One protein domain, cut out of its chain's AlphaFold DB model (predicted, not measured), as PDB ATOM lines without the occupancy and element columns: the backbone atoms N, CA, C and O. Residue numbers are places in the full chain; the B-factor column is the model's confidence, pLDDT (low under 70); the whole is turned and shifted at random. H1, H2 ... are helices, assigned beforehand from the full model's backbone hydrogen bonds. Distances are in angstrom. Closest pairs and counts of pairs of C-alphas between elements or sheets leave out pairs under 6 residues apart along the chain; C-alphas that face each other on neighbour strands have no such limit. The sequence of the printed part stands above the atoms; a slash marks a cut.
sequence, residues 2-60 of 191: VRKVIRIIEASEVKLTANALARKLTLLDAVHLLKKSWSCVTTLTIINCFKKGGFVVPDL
ATOM      1  N   VAL A   2       2.464  -5.321  42.169       57.25
ATOM      2  CA  VAL A   2       2.811  -4.715  40.842       57.25
ATOM      3  C   VAL A   2       3.457  -3.340  41.051       57.25
ATOM      4  O   VAL A   2       4.490  -3.011  40.492       57.25
ATOM      5  N   ARG A   3       2.919  -2.586  42.010       65.56
ATOM      6  CA  ARG A   3       3.460  -1.298  42.450       65.56
ATOM      7  C   ARG A   3       4.818  -1.384  43.162       65.56
ATOM      8  O   ARG A   3       5.553  -0.411  43.145       65.56
ATOM      9  N   LYS A   4       5.181  -2.534  43.749       65.12
ATOM     10  CA  LYS A   4       6.541  -2.804  44.266       65.12
ATOM     11  C   LYS A   4       7.513  -2.933  43.093       65.12
ATOM     12  O   LYS A   4       8.577  -2.338  43.138       65.12
ATOM     13  N   VAL A   5       7.112  -3.630  42.026       67.12
ATOM     14  CA  VAL A   5       7.884  -3.732  40.776       67.12
ATOM     15  C   VAL A   5       8.057  -2.357  40.130       67.12
ATOM     16  O   VAL A   5       9.184  -1.964  39.857       67.12
ATOM     17  N   ILE A   6       6.969  -1.593  39.978       66.50
ATOM     18  CA  ILE A   6       7.012  -0.217  39.452       66.50
ATOM     19  C   ILE A   6       7.935   0.653  40.305       66.50
ATOM     20  O   ILE A   6       8.781   1.337  39.759       66.50
ATOM     21  N   ARG A   7       7.871   0.566  41.637       67.06
ATOM     22  CA  ARG A   7       8.793   1.309  42.507       67.06
ATOM     23  C   ARG A   7      10.242   0.876  42.385       67.06
ATOM     24  O   ARG A   7      11.111   1.726  42.466       67.06
ATOM     25  N   ILE A   8      10.524  -0.416  42.221       65.88
ATOM     26  CA  ILE A   8      11.895  -0.887  41.981       65.88
ATOM     27  C   ILE A   8      12.437  -0.283  40.679       65.88
ATOM     28  O   ILE A   8      13.626   0.012  40.609       65.88
ATOM     29  N   ILE A   9      11.571  -0.099  39.679       65.62
ATOM     30  CA  ILE A   9      11.902   0.561  38.414       65.62
ATOM     31  C   ILE A   9      12.072   2.076  38.624       65.62
ATOM     32  O   ILE A   9      13.087   2.620  38.217       65.62
ATOM     33  N   GLU A  10      11.130   2.743  39.298       65.25
ATOM     34  CA  GLU A  10      11.135   4.197  39.541       65.25
ATOM     35  C   GLU A  10      12.241   4.663  40.499       65.25
ATOM     36  O   GLU A  10      12.729   5.775  40.366       65.25
ATOM     37  N   ALA A  11      12.617   3.846  41.484       64.81
ATOM     38  CA  ALA A  11      13.691   4.148  42.433       64.81
ATOM     39  C   ALA A  11      15.082   3.825  41.866       64.81
ATOM     40  O   ALA A  11      16.081   3.981  42.563       64.81
ATOM     41  N   SER A  12      15.158   3.308  40.639       62.50
ATOM     42  CA  SER A  12      16.423   3.060  39.964       62.50
ATOM     43  C   SER A  12      16.773   4.249  39.093       62.50
ATOM     44  O   SER A  12      16.166   4.452  38.047       62.50
ATOM     45  N   GLU A  13      17.796   4.994  39.497       58.12
ATOM     46  CA  GLU A  13      18.360   6.096  38.705       58.12
ATOM     47  C   GLU A  13      19.013   5.594  37.401       58.12
ATOM     48  O   GLU A  13      19.136   6.327  36.425       58.12
ATOM     49  N   VAL A  14      19.360   4.302  37.337       62.47
ATOM     50  CA  VAL A  14      19.945   3.641  36.161       62.47
ATOM     51  C   VAL A  14      18.890   2.794  35.444       62.47
ATOM     52  O   VAL A  14      18.050   2.169  36.096       62.47
ATOM     53  N   LYS A  15      18.965   2.685  34.106       65.38
ATOM     54  CA  LYS A  15      18.162   1.734  33.308       65.38
ATOM     55  C   LYS A  15      18.267   0.319  33.890       65.38
ATOM     56  O   LYS A  15      19.266  -0.381  33.716       65.38
ATOM     57  N   LEU A  16      17.217  -0.109  34.582       72.19
ATOM     58  CA  LEU A  16      17.189  -1.380  35.290       72.19
ATOM     59  C   LEU A  16      16.843  -2.500  34.298       72.19
ATOM     60  O   LEU A  16      15.769  -2.510  33.700       72.19
ATOM     61  N   THR A  17      17.769  -3.437  34.081       79.94
ATOM     62  CA  THR A  17      17.542  -4.562  33.160       79.94
ATOM     63  C   THR A  17      16.542  -5.562  33.746       79.94
ATOM     64  O   THR A  17      16.448  -5.723  34.965       79.94
ATOM     65  N   ALA A  18      15.827  -6.302  32.891       75.88
ATOM     66  CA  ALA A  18      14.871  -7.325  33.330       75.88
ATOM     67  C   ALA A  18      15.505  -8.364  34.279       75.88
ATOM     68  O   ALA A  18      14.889  -8.768  35.264       75.88
ATOM     69  N   ASN A  19      16.771  -8.728  34.047       79.38
ATOM     70  CA  ASN A  19      17.523  -9.622  34.931       79.38
ATOM     71  C   ASN A  19      17.799  -8.997  36.307       79.38
ATOM     72  O   ASN A  19      17.675  -9.677  37.325       79.38
ATOM     73  N   ALA A  20      18.144  -7.708  36.367       78.56
ATOM     74  CA  ALA A  20      18.341  -7.009  37.637       78.56
ATOM     75  C   ALA A  20      17.033  -6.901  38.437       78.56
ATOM     76  O   ALA A  20      17.042  -7.044  39.660       78.56
ATOM     77  N   LEU A  21      15.905  -6.709  37.747       78.94
ATOM     78  CA  LEU A  21      14.573  -6.695  38.348       78.94
ATOM     79  C   LEU A  21      14.196  -8.073  38.903       78.94
ATOM     80  O   LEU A  21      13.774  -8.179  40.054       78.94
ATOM     81  N   ALA A  22      14.389  -9.128  38.108       77.19
ATOM     82  CA  ALA A  22      14.065 -10.496  38.497       77.19
ATOM     83  C   ALA A  22      14.824 -10.926  39.761       77.19
ATOM     84  O   ALA A  22      14.239 -11.548  40.640       77.19
ATOM     85  N   ARG A  23      16.092 -10.518  39.917       81.44
ATOM     86  CA  ARG A  23      16.886 -10.800  41.132       81.44
ATOM     87  C   ARG A  23      16.364 -10.110  42.394       81.44
ATOM     88  O   ARG A  23      16.691 -10.553  43.491       81.44
ATOM     89  N   LYS A  24      15.579  -9.036  42.261       80.75
ATOM     90  CA  LYS A  24      14.954  -8.322  43.388       80.75
ATOM     91  C   LYS A  24      13.585  -8.894  43.772       80.75
ATOM     92  O   LYS A  24      13.016  -8.469  44.777       80.75
ATOM     93  N   LEU A  25      13.047  -9.829  42.988       82.94
ATOM     94  CA  LEU A  25      11.771 -10.484  43.255       82.94
ATOM     95  C   LEU A  25      12.008 -11.907  43.743       82.94
ATOM     96  O   LEU A  25      12.708 -12.699  43.120       82.94
ATOM     97  N   THR A  26      11.394 -12.238  44.872       87.69
ATOM     98  CA  THR A  26      11.416 -13.605  45.392       87.69
ATOM     99  C   THR A  26      10.339 -14.453  44.713       87.69
ATOM    100  O   THR A  26       9.342 -13.932  44.208       87.69
ATOM    101  N   LEU A  27      10.484 -15.783  44.742       88.88
ATOM    102  CA  LEU A  27       9.415 -16.688  44.299       88.88
ATOM    103  C   LEU A  27       8.110 -16.427  45.066       88.88
ATOM    104  O   LEU A  27       7.027 -16.452  44.489       88.88
ATOM    105  N   LEU A  28       8.214 -16.125  46.361       88.19
ATOM    106  CA  LEU A  28       7.062 -15.815  47.198       88.19
ATOM    107  C   LEU A  28       6.377 -14.514  46.757       88.19
ATOM    108  O   LEU A  28       5.152 -14.466  46.652       88.19
ATOM    109  N   ASP A  29       7.149 -13.487  46.390       87.75
ATOM    110  CA  ASP A  29       6.617 -12.293  45.721       87.75
ATOM    111  C   ASP A  29       5.898 -12.641  44.409       87.75
ATOM    112  O   ASP A  29       4.824 -12.108  44.143       87.75
ATOM    113  N   ALA A  30       6.410 -13.572  43.604       88.62
ATOM    114  CA  ALA A  30       5.713 -13.996  42.389       88.62
ATOM    115  C   ALA A  30       4.375 -14.701  42.693       88.62
ATOM    116  O   ALA A  30       3.367 -14.423  42.040       88.62
ATOM    117  N   VAL A  31       4.323 -15.560  43.714       90.56
ATOM    118  CA  VAL A  31       3.098 -16.279  44.114       90.56
ATOM    119  C   VAL A  31       2.028 -15.322  44.631       90.56
ATOM    120  O   VAL A  31       0.872 -15.380  44.203       90.56
ATOM    121  N   HIS A  32       2.394 -14.406  45.527       90.25
ATOM    122  CA  HIS A  32       1.453 -13.406  46.023       90.25
ATOM    123  C   HIS A  32       0.994 -12.463  44.900       90.25
ATOM    124  O   HIS A  32      -0.165 -12.041  44.893       90.25
ATOM    125  N   LEU A  33       1.868 -12.163  43.932       87.81
ATOM    126  CA  LEU A  33       1.528 -11.351  42.769       87.81
ATOM    127  C   LEU A  33       0.490 -12.068  41.912       87.81
ATOM    128  O   LEU A  33      -0.543 -11.479  41.616       87.81
ATOM    129  N   LEU A  34       0.717 -13.342  41.592       89.88
ATOM    130  CA  LEU A  34      -0.230 -14.157  40.839       89.88
ATOM    131  C   LEU A  34      -1.587 -14.231  41.545       89.88
ATOM    132  O   LEU A  34      -2.613 -13.965  40.926       89.88
ATOM    133  N   LYS A  35      -1.595 -14.519  42.852       90.50
ATOM    134  CA  LYS A  35      -2.824 -14.593  43.657       90.50
ATOM    135  C   LYS A  35      -3.606 -13.280  43.631       90.50
ATOM    136  O   LYS A  35      -4.822 -13.291  43.461       90.50
ATOM    137  N   LYS A  36      -2.911 -12.152  43.800       88.50
ATOM    138  CA  LYS A  36      -3.528 -10.824  43.765       88.50
ATOM    139  C   LYS A  36      -4.047 -10.489  42.365       88.50
ATOM    140  O   LYS A  36      -5.194 -10.080  42.241       88.50
ATOM    141  N   SER A  37      -3.261 -10.726  41.319       88.19
ATOM    142  CA  SER A  37      -3.674 -10.471  39.934       88.19
ATOM    143  C   SER A  37      -4.880 -11.312  39.529       88.19
ATOM    144  O   SER A  37      -5.808 -10.792  38.920       88.19
ATOM    145  N   TRP A  38      -4.912 -12.588  39.923       90.56
ATOM    146  CA  TRP A  38      -6.033 -13.476  39.618       90.56
ATOM    147  C   TRP A  38      -7.343 -13.007  40.256       90.56
ATOM    148  O   TRP A  38      -8.401 -13.158  39.658       90.56
ATOM    149  N   SER A  39      -7.284 -12.362  41.428       86.69
ATOM    150  CA  SER A  39      -8.477 -11.788  42.065       86.69
ATOM    151  C   SER A  39      -9.102 -10.620  41.290       86.69
ATOM    152  O   SER A  39     -10.267 -10.306  41.513       86.69
ATOM    153  N   CYS A  40      -8.355 -10.001  40.370       86.56
ATOM    154  CA  CYS A  40      -8.855  -8.943  39.492       86.56
ATOM    155  C   CYS A  40      -9.447  -9.484  38.181       86.56
ATOM    156  O   CYS A  40     -10.080  -8.730  37.445       86.56
ATOM    157  N   VAL A  41      -9.218 -10.761  37.854       90.06
ATOM    158  CA  VAL A  41      -9.732 -11.366  36.622       90.06
ATOM    159  C   VAL A  41     -11.221 -11.624  36.797       90.06
ATOM    160  O   VAL A  41     -11.639 -12.416  37.641       90.06
ATOM    161  N   THR A  42     -12.033 -10.949  35.987       90.81
ATOM    162  CA  THR A  42     -13.484 -11.133  36.011       90.81
ATOM    163  C   THR A  42     -13.891 -12.333  35.159       90.81
ATOM    164  O   THR A  42     -13.197 -12.717  34.213       90.81
ATOM    165  N   THR A  43     -15.066 -12.898  35.439       89.62
ATOM    166  CA  THR A  43     -15.666 -13.938  34.591       89.62
ATOM    167  C   THR A  43     -15.796 -13.473  33.137       89.62
ATOM    168  O   THR A  43     -15.541 -14.251  32.220       89.62
ATOM    169  N   LEU A  44     -16.121 -12.194  32.918       88.31
ATOM    170  CA  LEU A  44     -16.226 -11.601  31.585       88.31
ATOM    171  C   LEU A  44     -14.882 -11.617  30.846       88.31
ATOM    172  O   LEU A  44     -14.833 -11.995  29.679       88.31
ATOM    173  N   THR A  45     -13.783 -11.291  31.534       90.06
ATOM    174  CA  THR A  45     -12.425 -11.364  30.971       90.06
ATOM    175  C   THR A  45     -12.120 -12.770  30.454       90.06
ATOM    176  O   THR A  45     -11.669 -12.921  29.322       90.06
ATOM    177  N   ILE A  46     -12.421 -13.805  31.248       89.88
ATOM    178  CA  ILE A  46     -12.203 -15.207  30.856       89.88
ATOM    179  C   ILE A  46     -13.028 -15.541  29.611       89.88
ATOM    180  O   ILE A  46     -12.498 -16.079  28.641       89.88
ATOM    181  N   ILE A  47     -14.312 -15.180  29.611       87.56
ATOM    182  CA  ILE A  47     -15.213 -15.428  28.483       87.56
ATOM    183  C   ILE A  47     -14.695 -14.754  27.209       87.56
ATOM    184  O   ILE A  47     -14.655 -15.388  26.156       87.56
ATOM    185  N   ASN A  48     -14.235 -13.507  27.300       86.06
ATOM    186  CA  ASN A  48     -13.684 -12.777  26.161       86.06
ATOM    187  C   ASN A  48     -12.399 -13.427  25.619       86.06
ATOM    188  O   ASN A  48     -12.234 -13.509  24.401       86.06
ATOM    189  N   CYS A  49     -11.529 -13.966  26.480       89.44
ATOM    190  CA  CYS A  49     -10.362 -14.740  26.041       89.44
ATOM    191  C   CYS A  49     -10.766 -15.996  25.251       89.44
ATOM    192  O   CYS A  49     -10.203 -16.257  24.188       89.44
ATOM    193  N   PHE A  50     -11.765 -16.749  25.724       88.69
ATOM    194  CA  PHE A  50     -12.284 -17.919  25.001       88.69
ATOM    195  C   PHE A  50     -12.923 -17.530  23.661       88.69
ATOM    196  O   PHE A  50     -12.634 -18.171  22.650       88.69
ATOM    197  N   LYS A  51     -13.700 -16.437  23.620       86.88
ATOM    198  CA  LYS A  51     -14.267 -15.888  22.376       86.88
ATOM    199  C   LYS A  51     -13.176 -15.553  21.353       86.88
ATOM    200  O   LYS A  51     -13.272 -15.984  20.209       86.88
ATOM    201  N   LYS A  52     -12.116 -14.842  21.761       86.56
ATOM    202  CA  LYS A  52     -10.969 -14.514  20.887       86.56
ATOM    203  C   LYS A  52     -10.212 -15.764  20.417       86.56
ATOM    204  O   LYS A  52      -9.672 -15.761  19.319       86.56
ATOM    205  N   GLY A  53     -10.225 -16.842  21.203       88.38
ATOM    206  CA  GLY A  53      -9.717 -18.161  20.809       88.38
ATOM    207  C   GLY A  53     -10.635 -18.963  19.874       88.38
ATOM    208  O   GLY A  53     -10.319 -20.110  19.573       88.38
ATOM    209  N   GLY A  54     -11.770 -18.405  19.434       83.50
ATOM    210  CA  GLY A  54     -12.741 -19.069  18.557       83.50
ATOM    211  C   GLY A  54     -13.767 -19.944  19.287       83.50
ATOM    212  O   GLY A  54     -14.629 -20.546  18.647       83.50
ATOM    213  N   PHE A  55     -13.726 -19.999  20.620       81.69
ATOM    214  CA  PHE A  55     -14.710 -20.712  21.434       81.69
ATOM    215  C   PHE A  55     -15.896 -19.786  21.724       81.69
ATOM    216  O   PHE A  55     -15.979 -19.149  22.776       81.69
ATOM    217  N   VAL A  56     -16.814 -19.681  20.763       73.56
ATOM    218  CA  VAL A  56     -18.053 -18.911  20.922       73.56
ATOM    219  C   VAL A  56     -19.116 -19.806  21.557       73.56
ATOM    220  O   VAL A  56     -19.563 -20.778  20.954       73.56
ATOM    221  N   VAL A  57     -19.523 -19.477  22.785       66.31
ATOM    222  CA  VAL A  57     -20.698 -20.084  23.422       66.31
ATOM    223  C   VAL A  57     -21.935 -19.321  22.926       66.31
ATOM    224  O   VAL A  57     -22.020 -18.125  23.207       66.31
ATOM    225  N   PRO A  58     -22.885 -19.956  22.209       60.53
ATOM    226  CA  PRO A  58     -23.979 -19.251  21.529       60.53
ATOM    227  C   PRO A  58     -24.984 -18.524  22.436       60.53
ATOM    228  O   PRO A  58     -25.809 -17.781  21.922       60.53
ATOM    229  N   ASP A  59     -24.945 -18.738  23.754       58.81
ATOM    230  CA  ASP A  59     -26.081 -18.436  24.642       58.81
ATOM    231  C   ASP A  59     -25.748 -17.517  25.831       58.81
ATOM    232  O   ASP A  59     -26.532 -17.346  26.763       58.81
ATOM    233  N   LEU A  60     -24.568 -16.896  25.825       60.69
ATOM    234  CA  LEU A  60     -24.226 -15.873  26.808       60.69
ATOM    235  C   LEU A  60     -24.505 -14.497  26.200       60.69
ATOM    236  O   LEU A  60     -23.615 -13.885  25.610       60.69
TER     237      LEU A  60
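What this domain is: This is residues 2 to 60 of the 191 residues of an uncharacterized protein of Mytilus coruscus (UniProt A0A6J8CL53). The model is a drawn-out, open row of short helices: H1 and H2 lie at one end, H3 bridges roughly along the length, and H4 lies at the other end with no helix beside it, followed by a tail of residues 53 to 60. The loop of residues 10 to 15, the first of which belongs to H1, sticks out at the H1 and H2 end. The printed part has 59 residues with four named helices in the order H1, H2, H3, H4 and no named strand, an all-helix class. It is extended, with a radius of gyration of the C-alphas of 17.1 A, and a rod in outline, spanning 52 by 22 by 16 A.

Where its parts are: Find C-alpha 2 at (2.811, -4.715, 40.842); from there H1, residues 2 to 10, runs 12.3 A from first to last C-alpha. Next look at H2, residues 18 to 23, 8.8 A long. H3, residues 27 to 39, is the longest helix, 18.7 A from C-alpha 27 at (9.415, -16.688, 44.299). H4, residues 43 to 52, covers 14.5 A and ends at C-alpha 52 at (-10.969, -14.514, 20.887).

How they stand to each other: Compare Ile 8 with Leu 21: H1 and H2 only just touch, with 3 pairs of C-alphas within 8 A, and these two C-alphas are the closest, 7.4 A apart. Their lines stand at a steep tilt of 67 degrees, only just short of about perpendicular, and they run opposite ways. H1 and H3 are close but not clearly touching; their closest C-alphas, those of Val 2 and Leu 33, are 7.0 A apart. H4 is apart from H1, H2 and H3, and H2 is apart from H3. In H1, H2, H3 and H4 every O i to N i+4 pair is within hydrogen-bond range.

The domain as a whole: The two C-alphas farthest apart are those of Glu 13 and Asp 59, at 52.7 A. The printed part has no cut; the links H2 to H3 and H3 to H4 are tight, and H1 to H2 is short. Look at the B-factor column for residues 2 to 15 and 57 to 60, where pLDDT is under 70; the mean of the printed part is 78.9.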